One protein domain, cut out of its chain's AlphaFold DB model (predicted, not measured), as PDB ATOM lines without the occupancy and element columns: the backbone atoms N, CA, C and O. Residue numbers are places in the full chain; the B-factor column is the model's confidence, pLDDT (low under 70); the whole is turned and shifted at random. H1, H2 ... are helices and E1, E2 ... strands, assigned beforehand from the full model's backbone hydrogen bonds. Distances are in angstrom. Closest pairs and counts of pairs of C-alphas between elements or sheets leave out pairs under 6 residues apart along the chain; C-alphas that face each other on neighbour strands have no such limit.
ATOM      1  N   SER A 507      32.309 -38.892  -2.729       80.00
ATOM      2  CA  SER A 507      33.258 -39.549  -3.632       80.00
ATOM      3  C   SER A 507      33.957 -38.527  -4.528       80.00
ATOM      4  O   SER A 507      33.300 -37.762  -5.235       80.00
ATOM      5  N   GLY A 508      35.286 -38.512  -4.503       79.75
ATOM      6  CA  GLY A 508      36.089 -37.615  -5.314       79.75
ATOM      7  C   GLY A 508      36.267 -36.204  -4.761       79.75
ATOM      8  O   GLY A 508      36.800 -35.379  -5.492       79.75
ATOM      9  N   LEU A 509      35.831 -35.902  -3.536       82.19
ATOM     10  CA  LEU A 509      36.236 -34.686  -2.827       82.19
ATOM     11  C   LEU A 509      37.418 -35.007  -1.912       82.19
ATOM     12  O   LEU A 509      37.253 -35.650  -0.877       82.19
ATOM     13  N   ASP A 510      38.594 -34.523  -2.277       85.75
ATOM     14  CA  ASP A 510      39.853 -34.838  -1.615       85.75
ATOM     15  C   ASP A 510      40.453 -33.562  -1.014       85.75
ATOM     16  O   ASP A 510      40.815 -32.644  -1.742       85.75
ATOM     17  N   LEU A 511      40.577 -33.470   0.313       84.81
ATOM     18  CA  LEU A 511      41.215 -32.310   0.949       84.81
ATOM     19  C   LEU A 511      42.735 -32.463   0.967       84.81
ATOM     20  O   LEU A 511      43.251 -33.489   1.412       84.81
ATOM     21  N   ASN A 512      43.441 -31.426   0.523       85.75
ATOM     22  CA  ASN A 512      44.901 -31.315   0.556       85.75
ATOM     23  C   ASN A 512      45.378 -30.590   1.819       85.75
ATOM     24  O   ASN A 512      46.490 -30.835   2.283       85.75
ATOM     25  N   GLY A 513      44.522 -29.755   2.400       84.44
ATOM     26  CA  GLY A 513      44.729 -29.093   3.677       84.44
ATOM     27  C   GLY A 513      43.403 -28.921   4.406       84.44
ATOM     28  O   GLY A 513      42.351 -28.734   3.793       84.44
ATOM     29  N   PHE A 514      43.423 -29.002   5.732       84.75
ATOM     30  CA  PHE A 514      42.269 -28.616   6.538       84.75
ATOM     31  C   PHE A 514      42.701 -27.942   7.831       84.75
ATOM     32  O   PHE A 514      43.761 -28.234   8.385       84.75
ATOM     33  N   ALA A 515      41.844 -27.066   8.340       84.06
ATOM     34  CA  ALA A 515      41.946 -26.479   9.658       84.06
ATOM     35  C   ALA A 515      40.584 -26.502  10.362       84.06
ATOM     36  O   ALA A 515      39.565 -26.091   9.823       84.06
ATOM     37  N   ILE A 516      40.570 -26.959  11.604       83.44
ATOM     38  CA  ILE A 516      39.442 -26.886  12.523       83.44
ATOM     39  C   ILE A 516      39.876 -25.960  13.648       83.44
ATOM     40  O   ILE A 516      40.949 -26.131  14.217       83.44
ATOM     41  N   SER A 517      39.052 -24.989  14.000       84.62
ATOM     42  CA  SER A 517      39.228 -24.177  15.196       84.62
ATOM     43  C   SER A 517      37.966 -24.229  16.044       84.62
ATOM     44  O   SER A 517      36.871 -24.452  15.540       84.62
ATOM     45  N   GLY A 518      38.094 -24.059  17.348       82.06
ATOM     46  CA  GLY A 518      36.954 -24.031  18.248       82.06
ATOM     47  C   GLY A 518      37.283 -23.210  19.472       82.06
ATOM     48  O   GLY A 518      38.391 -23.301  19.988       82.06
ATOM     49  N   THR A 519      36.327 -22.416  19.937       78.06
ATOM     50  CA  THR A 519      36.456 -21.673  21.192       78.06
ATOM     51  C   THR A 519      35.336 -22.094  22.128       78.06
ATOM     52  O   THR A 519      34.152 -21.935  21.820       78.06
ATOM     53  N   ILE A 520      35.705 -22.654  23.276       75.56
ATOM     54  CA  ILE A 520      34.769 -23.075  24.317       75.56
ATOM     55  C   ILE A 520      34.959 -22.146  25.510       75.56
ATOM     56  O   ILE A 520      36.033 -22.132  26.109       75.56
ATOM     57  N   SER A 521      33.921 -21.390  25.871       75.12
ATOM     58  CA  SER A 521      33.909 -20.678  27.149       75.12
ATOM     59  C   SER A 521      33.621 -21.652  28.284       75.12
ATOM     60  O   SER A 521      32.719 -22.491  28.193       75.12
ATOM     61  N   THR A 522      34.317 -21.497  29.404       67.75
ATOM     62  CA  THR A 522      34.026 -22.248  30.627       67.75
ATOM     63  C   THR A 522      32.728 -21.806  31.301       67.75
ATOM     64  O   THR A 522      32.260 -22.487  32.209       67.75
ATOM     65  N   SER A 523      32.095 -20.727  30.822       71.19
ATOM     66  CA  SER A 523      30.721 -20.355  31.183       71.19
ATOM     67  C   SER A 523      29.650 -21.260  30.548       71.19
ATOM     68  O   SER A 523      28.461 -21.023  30.747       71.19
ATOM     69  N   GLY A 524      30.047 -22.289  29.787       55.38
ATOM     70  CA  GLY A 524      29.167 -23.358  29.300       55.38
ATOM     71  C   GLY A 524      28.494 -23.101  27.951       55.38
ATOM     72  O   GLY A 524      27.796 -23.979  27.454       55.38
ATOM     73  N   VAL A 525      28.716 -21.939  27.329       61.44
ATOM     74  CA  VAL A 525      28.218 -21.642  25.978       61.44
ATOM     75  C   VAL A 525      29.381 -21.782  24.988       61.44
ATOM     76  O   VAL A 525      30.378 -21.070  25.139       61.44
ATOM     77  N   PRO A 526      29.303 -22.686  23.989       62.47
ATOM     78  CA  PRO A 526      30.272 -22.716  22.898       62.47
ATOM     79  C   PRO A 526      30.289 -21.343  22.223       62.47
ATOM     80  O   PRO A 526      29.250 -20.876  21.760       62.47
ATOM     81  N   LEU A 527      31.447 -20.682  22.193       64.94
ATOM     82  CA  LEU A 527      31.562 -19.341  21.612       64.94
ATOM     83  C   LEU A 527      31.733 -19.392  20.091       64.94
ATOM     84  O   LEU A 527      31.389 -18.428  19.410       64.94
ATOM     85  N   GLY A 528      32.193 -20.528  19.556       79.38
ATOM     86  CA  GLY A 528      32.091 -20.843  18.136       79.38
ATOM     87  C   GLY A 528      32.975 -21.992  17.675       79.38
ATOM     88  O   GLY A 528      33.891 -22.428  18.375       79.38
ATOM     89  N   ILE A 529      32.679 -22.476  16.471       84.94
ATOM     90  CA  ILE A 529      33.428 -23.515  15.760       84.94
ATOM     91  C   ILE A 529      33.786 -22.954  14.385       84.94
ATOM     92  O   ILE A 529      32.907 -22.483  13.666       84.94
ATOM     93  N   GLY A 530      35.064 -23.016  14.032       86.94
ATOM     94  CA  GLY A 530      35.581 -22.702  12.709       86.94
ATOM     95  C   GLY A 530      36.046 -23.957  11.980       86.94
ATOM     96  O   GLY A 530      36.728 -24.800  12.550       86.94
ATOM     97  N   LEU A 531      35.700 -24.075  10.710       88.44
ATOM     98  CA  LEU A 531      36.096 -25.135   9.796       88.44
ATOM     99  C   LEU A 531      36.634 -24.470   8.537       88.44
ATOM    100  O   LEU A 531      35.989 -23.593   7.978       88.44
ATOM    101  N   ALA A 532      37.807 -24.867   8.087       89.81
ATOM    102  CA  ALA A 532      38.386 -24.397   6.848       89.81
ATOM    103  C   ALA A 532      39.159 -25.522   6.178       89.81
ATOM    104  O   ALA A 532      39.609 -26.462   6.835       89.81
ATOM    105  N   GLY A 533      39.329 -25.427   4.874       88.56
ATOM    106  CA  GLY A 533      40.145 -26.367   4.139       88.56
ATOM    107  C   GLY A 533      40.301 -25.978   2.689       88.56
ATOM    108  O   GLY A 533      39.517 -25.204   2.137       88.56
ATOM    109  N   ASP A 534      41.323 -26.556   2.081       90.06
ATOM    110  CA  ASP A 534      41.530 -26.557   0.647       90.06
ATOM    111  C   ASP A 534      41.696 -27.992   0.153       90.06
ATOM    112  O   ASP A 534      42.135 -28.902   0.863       90.06
ATOM    113  N   GLY A 535      41.277 -28.224  -1.075       87.31
ATOM    114  CA  GLY A 535      41.260 -29.549  -1.652       87.31
ATOM    115  C   GLY A 535      41.064 -29.513  -3.142       87.31
ATOM    116  O   GLY A 535      41.123 -28.464  -3.776       87.31
ATOM    117  N   VAL A 536      40.820 -30.690  -3.685       87.00
ATOM    118  CA  VAL A 536      40.520 -30.913  -5.082       87.00
ATOM    119  C   VAL A 536      39.258 -31.752  -5.207       87.00
ATOM    120  O   VAL A 536      39.064 -32.748  -4.508       87.00
ATOM    121  N   LEU A 537      38.387 -31.353  -6.121       85.19
ATOM    122  CA  LEU A 537      37.399 -32.255  -6.681       85.19
ATOM    123  C   LEU A 537      38.059 -33.034  -7.804       85.19
ATOM    124  O   LEU A 537      38.462 -32.457  -8.812       85.19
ATOM    125  N   SER A 538      38.108 -34.348  -7.644       81.19
ATOM    126  CA  SER A 538      38.549 -35.264  -8.682       81.19
ATOM    127  C   SER A 538      37.760 -35.062  -9.975       81.19
ATOM    128  O   SER A 538      36.560 -34.743  -9.959       81.19
ATOM    129  N   GLY A 539      38.414 -35.374 -11.092       73.44
ATOM    130  CA  GLY A 539      37.833 -35.328 -12.432       73.44
ATOM    131  C   GLY A 539      36.437 -35.957 -12.562       73.44
ATOM    132  O   GLY A 539      35.621 -35.477 -13.341       73.44
ATOM    133  N   ASN A 540      36.096 -36.991 -11.784       74.06
ATOM    134  CA  ASN A 540      34.773 -37.628 -11.852       74.06
ATOM    135  C   ASN A 540      33.646 -36.745 -11.298       74.06
ATOM    136  O   ASN A 540      32.585 -36.654 -11.915       74.06
ATOM    137  N   MET A 541      33.872 -36.076 -10.166       74.50
ATOM    138  CA  MET A 541      32.904 -35.129  -9.601       74.50
ATOM    139  C   MET A 541      32.909 -33.819 -10.398       74.50
ATOM    140  O   MET A 541      31.854 -33.259 -10.689       74.50
ATOM    141  N   ALA A 542      34.085 -33.392 -10.863       73.19
ATOM    142  CA  ALA A 542      34.221 -32.285 -11.803       73.19
ATOM    143  C   ALA A 542      33.375 -32.498 -13.070       73.19
ATOM    144  O   ALA A 542      32.722 -31.571 -13.536       73.19
ATOM    145  N   ARG A 543      33.313 -33.723 -13.608       73.75
ATOM    146  CA  ARG A 543      32.474 -34.064 -14.772       73.75
ATOM    147  C   ARG A 543      30.973 -33.987 -14.497       73.75
ATOM    148  O   ARG A 543      30.223 -33.725 -15.434       73.75
ATOM    149  N   LEU A 544      30.538 -34.189 -13.249       73.12
ATOM    150  CA  LEU A 544      29.140 -33.987 -12.850       73.12
ATOM    151  C   LEU A 544      28.769 -32.498 -12.820       73.12
ATOM    152  O   LEU A 544      27.637 -32.154 -13.148       73.12
ATOM    153  N   MET A 545      29.712 -31.620 -12.465       71.56
ATOM    154  CA  MET A 545      29.487 -30.166 -12.417       71.56
ATOM    155  C   MET A 545      29.758 -29.447 -13.748       71.56
ATOM    156  O   MET A 545      29.185 -28.392 -14.006       71.56
ATOM    157  N   ASN A 546      30.634 -29.997 -14.591       67.62
ATOM    158  CA  ASN A 546      31.127 -29.389 -15.831       67.62
ATOM    159  C   ASN A 546      30.733 -30.238 -17.052       67.62
ATOM    160  O   ASN A 546      31.589 -30.733 -17.781       67.62
ATOM    161  N   ASN A 547      29.429 -30.480 -17.200       56.62
ATOM    162  CA  ASN A 547      28.756 -31.150 -18.318       56.62
ATOM    163  C   ASN A 547      29.699 -31.736 -19.407       56.62
ATOM    164  O   ASN A 547      29.983 -31.120 -20.431       56.62
ATOM    165  N   SER A 548      30.195 -32.959 -19.183       58.94
ATOM    166  CA  SER A 548      30.901 -33.853 -20.130       58.94
ATOM    167  C   SER A 548      32.260 -33.450 -20.750       58.94
ATOM    168  O   SER A 548      32.980 -34.365 -21.162       58.94
ATOM    169  N   ASN A 549      32.662 -32.173 -20.767       59.53
ATOM    170  CA  ASN A 549      33.845 -31.701 -21.517       59.53
ATOM    171  C   ASN A 549      35.099 -31.399 -20.677       59.53
ATOM    172  O   ASN A 549      36.143 -31.067 -21.243       59.53
ATOM    173  N   SER A 550      35.047 -31.520 -19.348       60.16
ATOM    174  CA  SER A 550      36.253 -31.377 -18.525       60.16
ATOM    175  C   SER A 550      37.241 -32.517 -18.789       60.16
ATOM    176  O   SER A 550      36.879 -33.695 -18.807       60.16
ATOM    177  N   SER A 551      38.517 -32.167 -18.959       58.44
ATOM    178  CA  SER A 551      39.655 -33.054 -19.259       58.44
ATOM    179  C   SER A 551      39.999 -34.063 -18.148       58.44
ATOM    180  O   SER A 551      41.089 -34.626 -18.137       58.44
ATOM    181  N   GLY A 552      39.092 -34.293 -17.193       65.25
ATOM    182  CA  GLY A 552      39.349 -35.068 -15.980       65.25
ATOM    183  C   GLY A 552      40.317 -34.383 -15.012       65.25
ATOM    184  O   GLY A 552      40.752 -35.027 -14.065       65.25
ATOM    185  N   ALA A 553      40.657 -33.112 -15.249       77.38
ATOM    186  CA  ALA A 553      41.529 -32.345 -14.374       77.38
ATOM    187  C   ALA A 553      40.869 -32.098 -13.011       77.38
ATOM    188  O   ALA A 553      39.661 -31.865 -12.921       77.38
ATOM    189  N   ASP A 554      41.695 -32.139 -11.972       83.06
ATOM    190  CA  ASP A 554      41.301 -31.840 -10.605       83.06
ATOM    191  C   ASP A 554      40.939 -30.353 -10.470       83.06
ATOM    192  O   ASP A 554      41.678 -29.477 -10.925       83.06
ATOM    193  N   ILE A 555      39.793 -30.064  -9.851       87.38
ATOM    194  CA  ILE A 555      39.319 -28.693  -9.623       87.38
ATOM    195  C   ILE A 555      39.653 -28.291  -8.185       87.38
ATOM    196  O   ILE A 555      39.107 -28.908  -7.267       87.38
ATOM    197  N   PRO A 556      40.476 -27.256  -7.949       90.44
ATOM    198  CA  PRO A 556      40.746 -26.797  -6.595       90.44
ATOM    199  C   PRO A 556      39.484 -26.211  -5.946       90.44
ATOM    200  O   PRO A 556      38.717 -25.486  -6.580       90.44
ATOM    201  N   ILE A 557      39.271 -26.523  -4.671       91.56
ATOM    202  CA  ILE A 557      38.244 -25.926  -3.813       91.56
ATOM    203  C   ILE A 557      38.917 -25.344  -2.582       91.56
ATOM    204  O   ILE A 557      39.798 -25.972  -2.001       91.56
ATOM    205  N   LYS A 558      38.417 -24.200  -2.123       93.75
ATOM    206  CA  LYS A 558      38.649 -23.670  -0.779       93.75
ATOM    207  C   LYS A 558      37.306 -23.451  -0.092       93.75
ATOM    208  O   LYS A 558      36.376 -22.936  -0.707       93.75
ATOM    209  N   PHE A 559      37.206 -23.798   1.184       93.50
ATOM    210  CA  PHE A 559      36.064 -23.433   2.015       93.50
ATOM    211  C   PHE A 559      36.535 -22.912   3.371       93.50
ATOM    212  O   PHE A 559      37.527 -23.385   3.924       93.50
ATOM    213  N   VAL A 560      35.812 -21.943   3.919       94.62
ATOM    214  CA  VAL A 560      35.977 -21.440   5.284       94.62
ATOM    215  C   VAL A 560      34.587 -21.206   5.854       94.62
ATOM    216  O   VAL A 560      33.725 -20.641   5.197       94.62
ATOM    217  N   ALA A 561      34.343 -21.630   7.079       93.62
ATOM    218  CA  ALA A 561      33.116 -21.388   7.810       93.62
ATOM    219  C   ALA A 561      33.479 -21.181   9.274       93.62
ATOM    220  O   ALA A 561      34.015 -22.082   9.908       93.62
ATOM    221  N   ASN A 562      33.196 -20.011   9.829       91.50
ATOM    222  CA  ASN A 562      33.356 -19.729  11.246       91.50
ATOM    223  C   ASN A 562      32.003 -19.374  11.843       91.50
ATOM    224  O   ASN A 562      31.388 -18.386  11.453       91.50
ATOM    225  N   LEU A 563      31.558 -20.171  12.807       86.88
ATOM    226  CA  LEU A 563      30.299 -19.992  13.527       86.88
ATOM    227  C   LEU A 563      30.507 -19.274  14.869       86.88
ATOM    228  O   LEU A 563      29.704 -19.423  15.787       86.88
ATOM    229  N   VAL A 564      31.600 -18.519  15.010       85.38
ATOM    230  CA  VAL A 564      31.825 -17.657  16.175       85.38
ATOM    231  C   VAL A 564      30.862 -16.480  16.137       85.38
ATOM    232  O   VAL A 564      30.850 -15.713  15.177       85.38
ATOM    233  N   LEU A 565      30.082 -16.308  17.206       79.38
ATOM    234  CA  LEU A 565      29.026 -15.289  17.292       79.38
ATOM    235  C   LEU A 565      29.543 -13.862  17.077       79.38
ATOM    236  O   LEU A 565      28.836 -13.023  16.524       79.38
ATOM    237  N   THR A 566      30.771 -13.577  17.508       85.38
ATOM    238  CA  THR A 566      31.366 -12.240  17.418       85.38
ATOM    239  C   THR A 566      31.986 -11.934  16.062       85.38
ATOM    240  O   THR A 566      32.234 -10.770  15.782       85.38
ATOM    241  N   ALA A 567      32.275 -12.944  15.236       89.75
ATOM    242  CA  ALA A 567      32.918 -12.780  13.933       89.75
ATOM    243  C   ALA A 567      32.569 -13.959  13.003       89.75
ATOM    244  O   ALA A 567      33.457 -14.744  12.634       89.75
ATOM    245  N   PRO A 568      31.278 -14.132  12.657       91.62
ATOM    246  CA  PRO A 568      30.876 -15.207  11.774       91.62
ATOM    247  C   PRO A 568      31.432 -14.943  10.379       91.62
ATOM    248  O   PRO A 568      31.436 -13.804   9.902       91.62
ATOM    249  N   CYS A 569      31.892 -15.994   9.717       94.88
ATOM    250  CA  CYS A 569      32.343 -15.881   8.343       94.88
ATOM    251  C   CYS A 569      32.055 -17.139   7.541       94.88
ATOM    252  O   CYS A 569      31.943 -18.239   8.082       94.88
ATOM    253  N   PHE A 570      31.971 -16.959   6.236       96.44
ATOM    254  CA  PHE A 570      31.831 -18.016   5.258       96.44
ATOM    255  C   PHE A 570      32.629 -17.629   4.014       96.44
ATOM    256  O   PHE A 570      32.553 -16.487   3.578       96.44
ATOM    257  N   GLU A 571      33.375 -18.559   3.439       96.62
ATOM    258  CA  GLU A 571      34.021 -18.447   2.136       96.62
ATOM    259  C   GLU A 571      33.867 -19.782   1.416       96.62
ATOM    260  O   GLU A 571      34.062 -20.848   2.001       96.62
ATOM    261  N   ILE A 572      33.562 -19.718   0.131       95.81
ATOM    262  CA  ILE A 572      33.699 -20.828  -0.798       95.81
ATOM    263  C   ILE A 572      34.384 -20.301  -2.053       95.81
ATOM    264  O   ILE A 572      33.982 -19.272  -2.596       95.81
ATOM    265  N   ALA A 573      35.424 -20.989  -2.503       95.56
ATOM    266  CA  ALA A 573      36.070 -20.735  -3.779       95.56
ATOM    267  C   ALA A 573      36.208 -22.048  -4.547       95.56
ATOM    268  O   ALA A 573      36.540 -23.082  -3.965       95.56
ATOM    269  N   ILE A 574      35.940 -22.002  -5.845       93.12
ATOM    270  CA  ILE A 574      36.042 -23.128  -6.767       93.12
ATOM    271  C   ILE A 574      36.874 -22.650  -7.951       93.12
ATOM    272  O   ILE A 574      36.520 -21.661  -8.591       93.12
ATOM    273  N   GLY A 575      37.957 -23.360  -8.242       91.81
ATOM    274  CA  GLY A 575      38.927 -22.994  -9.264       91.81
ATOM    275  C   GLY A 575      40.106 -22.187  -8.738       91.81
ATOM    276  O   GLY A 575      40.226 -21.899  -7.547       91.81
ATOM    277  N   ASP A 576      40.989 -21.855  -9.667       90.62
ATOM    278  CA  ASP A 576      42.155 -21.006  -9.451       90.62
ATOM    279  C   ASP A 576      41.858 -19.649 -10.111       90.62
ATOM    280  O   ASP A 576      41.403 -19.657 -11.259       90.62
ATOM    281  N   PRO A 577      42.050 -18.502  -9.429       90.44
ATOM    282  CA  PRO A 577      41.841 -17.186 -10.035       90.44
ATOM    283  C   PRO A 577      42.661 -16.972 -11.317       90.44
ATOM    284  O   PRO A 577      42.191 -16.279 -12.215       90.44
ATOM    285  N   ASP A 578      43.827 -17.614 -11.438       91.25
ATOM    286  CA  ASP A 578      44.677 -17.572 -12.636       91.25
ATOM    287  C   ASP A 578      44.460 -18.797 -13.554       91.25
ATOM    288  O   ASP A 578      45.164 -19.006 -14.548       91.25
ATOM    289  N   GLY A 579      43.484 -19.643 -13.220       86.50
ATOM    290  CA  GLY A 579      43.181 -20.881 -13.918       86.50
ATOM    291  C   GLY A 579      42.513 -20.656 -15.273       86.50
ATOM    292  O   GLY A 579      41.610 -19.840 -15.433       86.50
ATOM    293  N   THR A 580      42.903 -21.460 -16.264       85.81
ATOM    294  CA  THR A 580      42.295 -21.449 -17.608       85.81
ATOM    295  C   THR A 580      41.259 -22.555 -17.816       85.81
ATOM    296  O   THR A 580      40.618 -22.623 -18.863       85.81
ATOM    297  N   THR A 581      41.133 -23.476 -16.861       86.00
ATOM    298  CA  THR A 581      40.250 -24.643 -16.966       86.00
ATOM    299  C   THR A 581      38.869 -24.294 -16.435       86.00
ATOM    300  O   THR A 581      38.749 -23.810 -15.313       86.00
ATOM    301  N   ASN A 582      37.816 -24.578 -17.207       86.81
ATOM    302  CA  ASN A 582      36.445 -24.412 -16.728       86.81
ATOM    303  C   ASN A 582      36.185 -25.339 -15.526       86.81
ATOM    304  O   ASN A 582      36.429 -26.545 -15.587       86.81
ATOM    305  N   VAL A 583      35.650 -24.780 -14.450       87.38
ATOM    306  CA  VAL A 583      35.247 -25.472 -13.222       87.38
ATOM    307  C   VAL A 583      33.732 -25.627 -13.107       87.38
ATOM    308  O   VAL A 583      33.254 -26.571 -12.483       87.38
ATOM    309  N   ILE A 584      32.978 -24.739 -13.757       87.81
ATOM    310  CA  ILE A 584      31.520 -24.806 -13.913       87.81
ATOM    311  C   ILE A 584      31.215 -24.618 -15.399       87.81
ATOM    312  O   ILE A 584      31.794 -23.734 -16.029       87.81
ATOM    313  N   ASP A 585      30.310 -25.423 -15.951       86.50
ATOM    314  CA  ASP A 585      29.791 -25.255 -17.313       86.50
ATOM    315  C   ASP A 585      28.311 -25.656 -17.339       86.50
ATOM    316  O   ASP A 585      27.953 -26.834 -17.249       86.50
ATOM    317  N   LEU A 586      27.437 -24.651 -17.419       83.62
ATOM    318  CA  LEU A 586      25.981 -24.807 -17.441       83.62
ATOM    319  C   LEU A 586      25.450 -24.922 -18.876       83.62
ATOM    320  O   LEU A 586      24.454 -24.300 -19.246       83.62
ATOM    321  N   GLY A 587      26.117 -25.744 -19.683       77.50
ATOM    322  CA  GLY A 587      25.751 -26.026 -21.063       77.50
ATOM    323  C   GLY A 587      26.657 -25.300 -22.056       77.50
ATOM    324  O   GLY A 587      27.107 -24.187 -21.782       77.50
ATOM    325  N   PRO A 588      26.888 -25.905 -23.236       73.25
ATOM    326  CA  PRO A 588      27.959 -25.532 -24.153       73.25
ATOM    327  C   PRO A 588      27.893 -24.050 -24.532       73.25
ATOM    328  O   PRO A 588      27.109 -23.637 -25.387       73.25
ATOM    329  N   GLY A 589      28.737 -23.255 -23.874       67.50
ATOM    330  CA  GLY A 589      28.902 -21.831 -24.133       67.50
ATOM    331  C   GLY A 589      27.874 -20.899 -23.492       67.50
ATOM    332  O   GLY A 589      27.980 -19.705 -23.736       67.50
ATOM    333  N   LEU A 590      26.916 -21.364 -22.677       82.94
ATOM    334  CA  LEU A 590      25.939 -20.468 -22.031       82.94
ATOM    335  C   LEU A 590      26.539 -19.723 -20.840       82.94
ATOM    336  O   LEU A 590      26.549 -18.496 -20.828       82.94
ATOM    337  N   ILE A 591      27.036 -20.452 -19.844       87.56
ATOM    338  CA  ILE A 591      27.768 -19.893 -18.706       87.56
ATOM    339  C   ILE A 591      28.848 -20.904 -18.344       87.56
ATOM    340  O   ILE A 591      28.527 -22.030 -17.965       87.56
ATOM    341  N   SER A 592      30.109 -20.499 -18.436       90.19
ATOM    342  CA  SER A 592      31.229 -21.259 -17.891       90.19
ATOM    343  C   SER A 592      32.021 -20.398 -16.922       90.19
ATOM    344  O   SER A 592      32.116 -19.195 -17.117       90.19
ATOM    345  N   ALA A 593      32.611 -20.986 -15.891       91.62
ATOM    346  CA  ALA A 593      33.504 -20.282 -14.976       91.62
ATOM    347  C   ALA A 593      34.822 -21.034 -14.885       91.62
ATOM    348  O   ALA A 593      34.788 -22.259 -14.816       91.62
ATOM    349  N   THR A 594      35.950 -20.336 -14.863       92.88
ATOM    350  CA  THR A 594      37.258 -20.872 -14.457       92.88
ATOM    351  C   THR A 594      37.514 -20.651 -12.968       92.88
ATOM    352  O   THR A 594      38.205 -21.450 -12.338       92.88
ATOM    353  N   TYR A 595      36.881 -19.627 -12.391       94.94
ATOM    354  CA  TYR A 595      36.934 -19.321 -10.970       94.94
ATOM    355  C   TYR A 595      35.617 -18.728 -10.484       94.94
ATOM    356  O   TYR A 595      35.059 -17.820 -11.103       94.94
ATOM    357  N   VAL A 596      35.142 -19.206  -9.339       95.19
ATOM    358  CA  VAL A 596      34.054 -18.575  -8.591       95.19
ATOM    359  C   VAL A 596      34.459 -18.503  -7.134       95.19
ATOM    360  O   VAL A 596      34.802 -19.522  -6.542       95.19
ATOM    361  N   GLN A 597      34.368 -17.320  -6.537       96.94
ATOM    362  CA  GLN A 597      34.542 -17.128  -5.105       96.94
ATOM    363  C   GLN A 597      33.370 -16.345  -4.549       96.94
ATOM    364  O   GLN A 597      32.940 -15.343  -5.113       96.94
ATOM    365  N   MET A 598      32.879 -16.781  -3.403       97.12
ATOM    366  CA  MET A 598      31.930 -16.029  -2.610       97.12
ATOM    367  C   MET A 598      32.386 -16.061  -1.164       97.12
ATOM    368  O   MET A 598      32.658 -17.134  -0.625       97.12
ATOM    369  N   TYR A 599      32.425 -14.905  -0.513       97.38
ATOM    370  CA  TYR A 599      32.596 -14.849   0.930       97.38
ATOM    371  C   TYR A 599      31.668 -13.832   1.581       97.38
ATOM    372  O   TYR A 599      31.265 -12.837   0.982       97.38
ATOM    373  N   ALA A 600      31.331 -14.104   2.833       96.44
ATOM    374  CA  ALA A 600      30.528 -13.274   3.709       96.44
ATOM    375  C   ALA A 600      31.179 -13.289   5.092       96.44
ATOM    376  O   ALA A 600      31.128 -14.294   5.793       96.44
ATOM    377  N   ALA A 601      31.819 -12.192   5.475       96.50
ATOM    378  CA  ALA A 601      32.558 -12.063   6.722       96.50
ATOM    379  C   ALA A 601      32.475 -10.614   7.230       96.50
ATOM    380  O   ALA A 601      33.405  -9.838   7.027       96.50
ATOM    381  N   PRO A 602      31.388 -10.209   7.913       93.31
ATOM    382  CA  PRO A 602      31.147  -8.808   8.269       93.31
ATOM    383  C   PRO A 602      32.268  -8.134   9.066       93.31
ATOM    384  O   PRO A 602      32.400  -6.920   9.014       93.31
ATOM    385  N   LEU A 603      33.070  -8.893   9.810       94.31
ATOM    386  CA  LEU A 603      34.207  -8.379  10.581       94.31
ATOM    387  C   LEU A 603      35.535  -9.035  10.172       94.31
ATOM    388  O   LEU A 603      36.561  -8.818  10.813       94.31
ATOM    389  N   GLY A 604      35.518  -9.840   9.107       93.94
ATOM    390  CA  GLY A 604      36.598 -10.757   8.771       93.94
ATOM    391  C   GLY A 604      36.687 -11.918   9.763       93.94
ATOM    392  O   GLY A 604      36.017 -11.943  10.796       93.94
ATOM    393  N   CYS A 605      37.503 -12.915   9.443       93.44
ATOM    394  CA  CYS A 605      37.805 -14.001  10.368       93.44
ATOM    395  C   CYS A 605      39.126 -14.685  10.017       93.44
ATOM    396  O   CYS A 605      39.672 -14.538   8.920       93.44
ATOM    397  N   THR A 606      39.625 -15.489  10.951       91.19
ATOM    398  CA  THR A 606      40.743 -16.396  10.705       91.19
ATOM    399  C   THR A 606      40.417 -17.761  11.291       91.19
ATOM    400  O   THR A 606      40.055 -17.859  12.463       91.19
ATOM    401  N   VAL A 607      40.545 -18.810  10.481       87.88
ATOM    402  CA  VAL A 607      40.371 -20.210  10.888       87.88
ATOM    403  C   VAL A 607      41.666 -20.940  10.548       87.88
ATOM    404  O   VAL A 607      41.943 -21.217   9.386       87.88
ATOM    405  N   GLY A 608      42.506 -21.212  11.549       84.88
ATOM    406  CA  GLY A 608      43.852 -21.743  11.308       84.88
ATOM    407  C   GLY A 608      44.708 -20.764  10.497       84.88
ATOM    408  O   GLY A 608      44.981 -19.659  10.958       84.88
ATOM    409  N   THR A 609      45.135 -21.167   9.300       85.06
ATOM    410  CA  THR A 609      45.903 -20.340   8.349       85.06
ATOM    411  C   THR A 609      45.025 -19.606   7.331       85.06
ATOM    412  O   THR A 609      45.533 -18.778   6.577       85.06
ATOM    413  N   TYR A 610      43.722 -19.890   7.292       90.56
ATOM    414  CA  TYR A 610      42.801 -19.307   6.323       90.56
ATOM    415  C   TYR A 610      42.252 -17.986   6.855       90.56
ATOM    416  O   TYR A 610      41.647 -17.940   7.927       90.56
ATOM    417  N   ILE A 611      42.461 -16.914   6.094       94.19
ATOM    418  CA  ILE A 611      42.008 -15.563   6.427       94.19
ATOM    419  C   ILE A 611      40.899 -15.182   5.451       94.19
ATOM    420  O   ILE A 611      41.113 -15.217   4.238       94.19
ATOM    421  N   VAL A 612      39.739 -14.797   5.987       95.19
ATOM    422  CA  VAL A 612      38.644 -14.207   5.210       95.19
ATOM    423  C   VAL A 612      38.611 -12.708   5.515       95.19
ATOM    424  O   VAL A 612      38.449 -12.341   6.686       95.19
ATOM    425  N   PRO A 613      38.790 -11.830   4.512       95.06
ATOM    426  CA  PRO A 613      38.754 -10.384   4.712       95.06
ATOM    427  C   PRO A 613      37.401  -9.904   5.238       95.06
ATOM    428  O   PRO A 613      36.374 -10.537   5.003       95.06
ATOM    429  N   ALA A 614      37.385  -8.747   5.903       94.62
ATOM    430  CA  ALA A 614      36.135  -8.104   6.281       94.62
ATOM    431  C   ALA A 614      35.339  -7.671   5.041       94.62
ATOM    432  O   ALA A 614      35.877  -7.026   4.138       94.62
ATOM    433  N   GLY A 615      34.057  -8.029   5.006       94.69
ATOM    434  CA  GLY A 615      33.129  -7.677   3.947       94.69
ATOM    435  C   GLY A 615      32.340  -8.854   3.382       94.69
ATOM    436  O   GLY A 615      32.336  -9.960   3.916       94.69
ATOM    437  N   PHE A 616      31.674  -8.601   2.268       96.06
ATOM    438  CA  PHE A 616      31.027  -9.597   1.425       96.06
ATOM    439  C   PHE A 616      31.637  -9.472   0.042       96.06
ATOM    440  O   PHE A 616      31.787  -8.348  -0.420       96.06
ATOM    441  N   SER A 617      31.974 -10.566  -0.629       96.75
ATOM    442  CA  SER A 617      32.450 -10.502  -2.010       96.75
ATOM    443  C   SER A 617      31.895 -11.637  -2.838       96.75
ATOM    444  O   SER A 617      31.722 -12.749  -2.342       96.75
ATOM    445  N   VAL A 618      31.675 -11.348  -4.112       96.50
ATOM    446  CA  VAL A 618      31.432 -12.330  -5.162       96.50
ATOM    447  C   VAL A 618      32.411 -12.040  -6.291       96.50
ATOM    448  O   VAL A 618      32.467 -10.916  -6.787       96.50
ATOM    449  N   THR A 619      33.168 -13.053  -6.685       96.56
ATOM    450  CA  THR A 619      34.125 -13.017  -7.790       96.56
ATOM    451  C   THR A 619      33.772 -14.125  -8.773       96.56
ATOM    452  O   THR A 619      33.489 -15.254  -8.369       96.56
ATOM    453  N   PHE A 620      33.794 -13.806 -10.057       96.12
ATOM    454  CA  PHE A 620      33.519 -14.709 -11.160       96.12
ATOM    455  C   PHE A 620      34.514 -14.416 -12.283       96.12
ATOM    456  O   PHE A 620      34.541 -13.295 -12.785       96.12
ATOM    457  N   HIS A 621      35.283 -15.420 -12.692       95.56
ATOM    458  CA  HIS A 621      36.078 -15.407 -13.920       95.56
ATOM    459  C   HIS A 621      35.545 -16.510 -14.819       95.56
ATOM    460  O   HIS A 621      35.420 -17.661 -14.388       95.56
ATOM    461  N   GLY A 622      35.169 -16.177 -16.046       92.94
ATOM    462  CA  GLY A 622      34.479 -17.138 -16.889       92.94
ATOM    463  C   GLY A 622      34.027 -16.591 -18.224       92.94
ATOM    464  O   GLY A 622      34.568 -15.618 -18.732       92.94
ATOM    465  N   LYS A 623      33.014 -17.235 -18.799       91.12
ATOM    466  CA  LYS A 623      32.345 -16.828 -20.028       91.12
ATOM    467  C   LYS A 623      30.840 -16.809 -19.836       91.12
ATOM    468  O   LYS A 623      30.275 -17.743 -19.270       91.12
ATOM    469  N   VAL A 624      30.187 -15.796 -20.388       89.12
ATOM    470  CA  VAL A 624      28.728 -15.713 -20.506       89.12
ATOM    471  C   VAL A 624      28.396 -15.622 -21.990       89.12
ATOM    472  O   VAL A 624      28.856 -14.719 -22.680       89.12
ATOM    473  N   ILE A 625      27.643 -16.591 -22.511       89.06
ATOM    474  CA  ILE A 625      27.314 -16.727 -23.940       89.06
ATOM    475  C   ILE A 625      28.605 -16.724 -24.796       89.06
ATOM    476  O   ILE A 625      28.717 -16.059 -25.822       89.06
ATOM    477  N   GLY A 626      29.633 -17.440 -24.327       86.12
ATOM    478  CA  GLY A 626      30.937 -17.567 -24.987       86.12
ATOM    479  C   GLY A 626      31.862 -16.347 -24.882       86.12
ATOM    480  O   GLY A 626      32.979 -16.408 -25.395       86.12
ATOM    481  N   VAL A 627      31.435 -15.275 -24.213       88.94
ATOM    482  CA  VAL A 627      32.195 -14.027 -24.062       88.94
ATOM    483  C   VAL A 627      32.886 -14.007 -22.707       88.94
ATOM    484  O   VAL A 627      32.210 -14.138 -21.687       88.94
ATOM    485  N   ASP A 628      34.208 -13.819 -22.690       90.25
ATOM    486  CA  ASP A 628      34.988 -13.710 -21.450       90.25
ATOM    487  C   ASP A 628      34.400 -12.625 -20.545       90.25
ATOM    488  O   ASP A 628      34.080 -11.529 -20.998       90.25
ATOM    489  N   THR A 629      34.175 -12.947 -19.281       91.00
ATOM    490  CA  THR A 629      33.536 -12.065 -18.315       91.00
ATOM    491  C   THR A 629      34.227 -12.217 -16.967       91.00
ATOM    492  O   THR A 629      34.250 -13.312 -16.405       91.00
TER     493      THR A 629
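This is residues 507 to 629 of the 762 residues of an uncharacterized protein of Actinobacteria bacterium (UniProt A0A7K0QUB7). One long, twisted sheet makes a slab, its strands E1, E2, E3, E4, E5, E8 and E9 side by side, with the small hairpin of E6 and E7 laid across one face over E1 to E4. The turn between E1 and E2 lies at one end of the longest axis; the short helix H1 lies toward the other end and only grazes the sheet. The printed part has 123 residues, with one named helix and nine named strands in the order E1 E2 H1 E3 E4 E5 E6 E7 E8 E9. The large sheet, ordered E1 - E2 - E3 - E4 - E5 - E8 - E9, is antiparallel and the class is mostly strand. The whole is only just loose, close to compact, with a radius of gyration of the C-alphas of 16.6 A and spans of 55 by 29 by 20 A.

E1, residues 509 to 521, and E2, residues 526 to 537, form a hairpin, with N 517 and O 530 2.7 A apart. H1, residues 539 to 545, only grazes the sheet; its O i to N i+4 pairs are within hydrogen-bond range. E3, residues 555 to 562, is antiparallel to E2, with N 531 and O 561 at 2.7 A. E4, residues 569 to 575, and E5, residues 591 to 601, continue from E3 as a meander, each strand the antiparallel neighbour of the one before; N 571 and O 560 are 2.7 A apart, N 570 and O 600 2.8 A. E6, residues 605 to 607, and E7, residues 610 to 612, form a hairpin, with N 607 and O 610 at 2.9 A. The closest C-alphas of E2 and E6, Gly 530 and Val 607, are 5.7 A apart. E8, residues 615 to 624, is antiparallel to E5, with N 601 and O 615 at 2.8 A. E9, residues 627 to 629, forms a hairpin with E8, with N 629 and O 622 at 2.8 A. E1 and E9 are edge strands and are apart.

E1 begins at C-alpha 509 (36.236, -34.686, -2.827), is 33.2 A long and bends by 82 degrees at residue 512. E2 is 31.9 A long, E3 23.5 A, E4 20.1 A, E5 27.0 A and E8 26.1 A. E5 bends by 81 degrees at residue 594. E9 ends at C-alpha 629 (33.536, -12.065, -18.315).

The C-alphas of Ser 523 and Gly 626 are the two farthest apart, 56.2 A. The printed part has no cut. The link from E4 to E5, residues 576 to 590, is long; its residues 584 to 585 pair antiparallel with residues 592 to 593 of E5. The mean pLDDT of the printed part is 85.1; residue 522, residues 524 to 527, residues 546 to 552 and residue 589 are under 70.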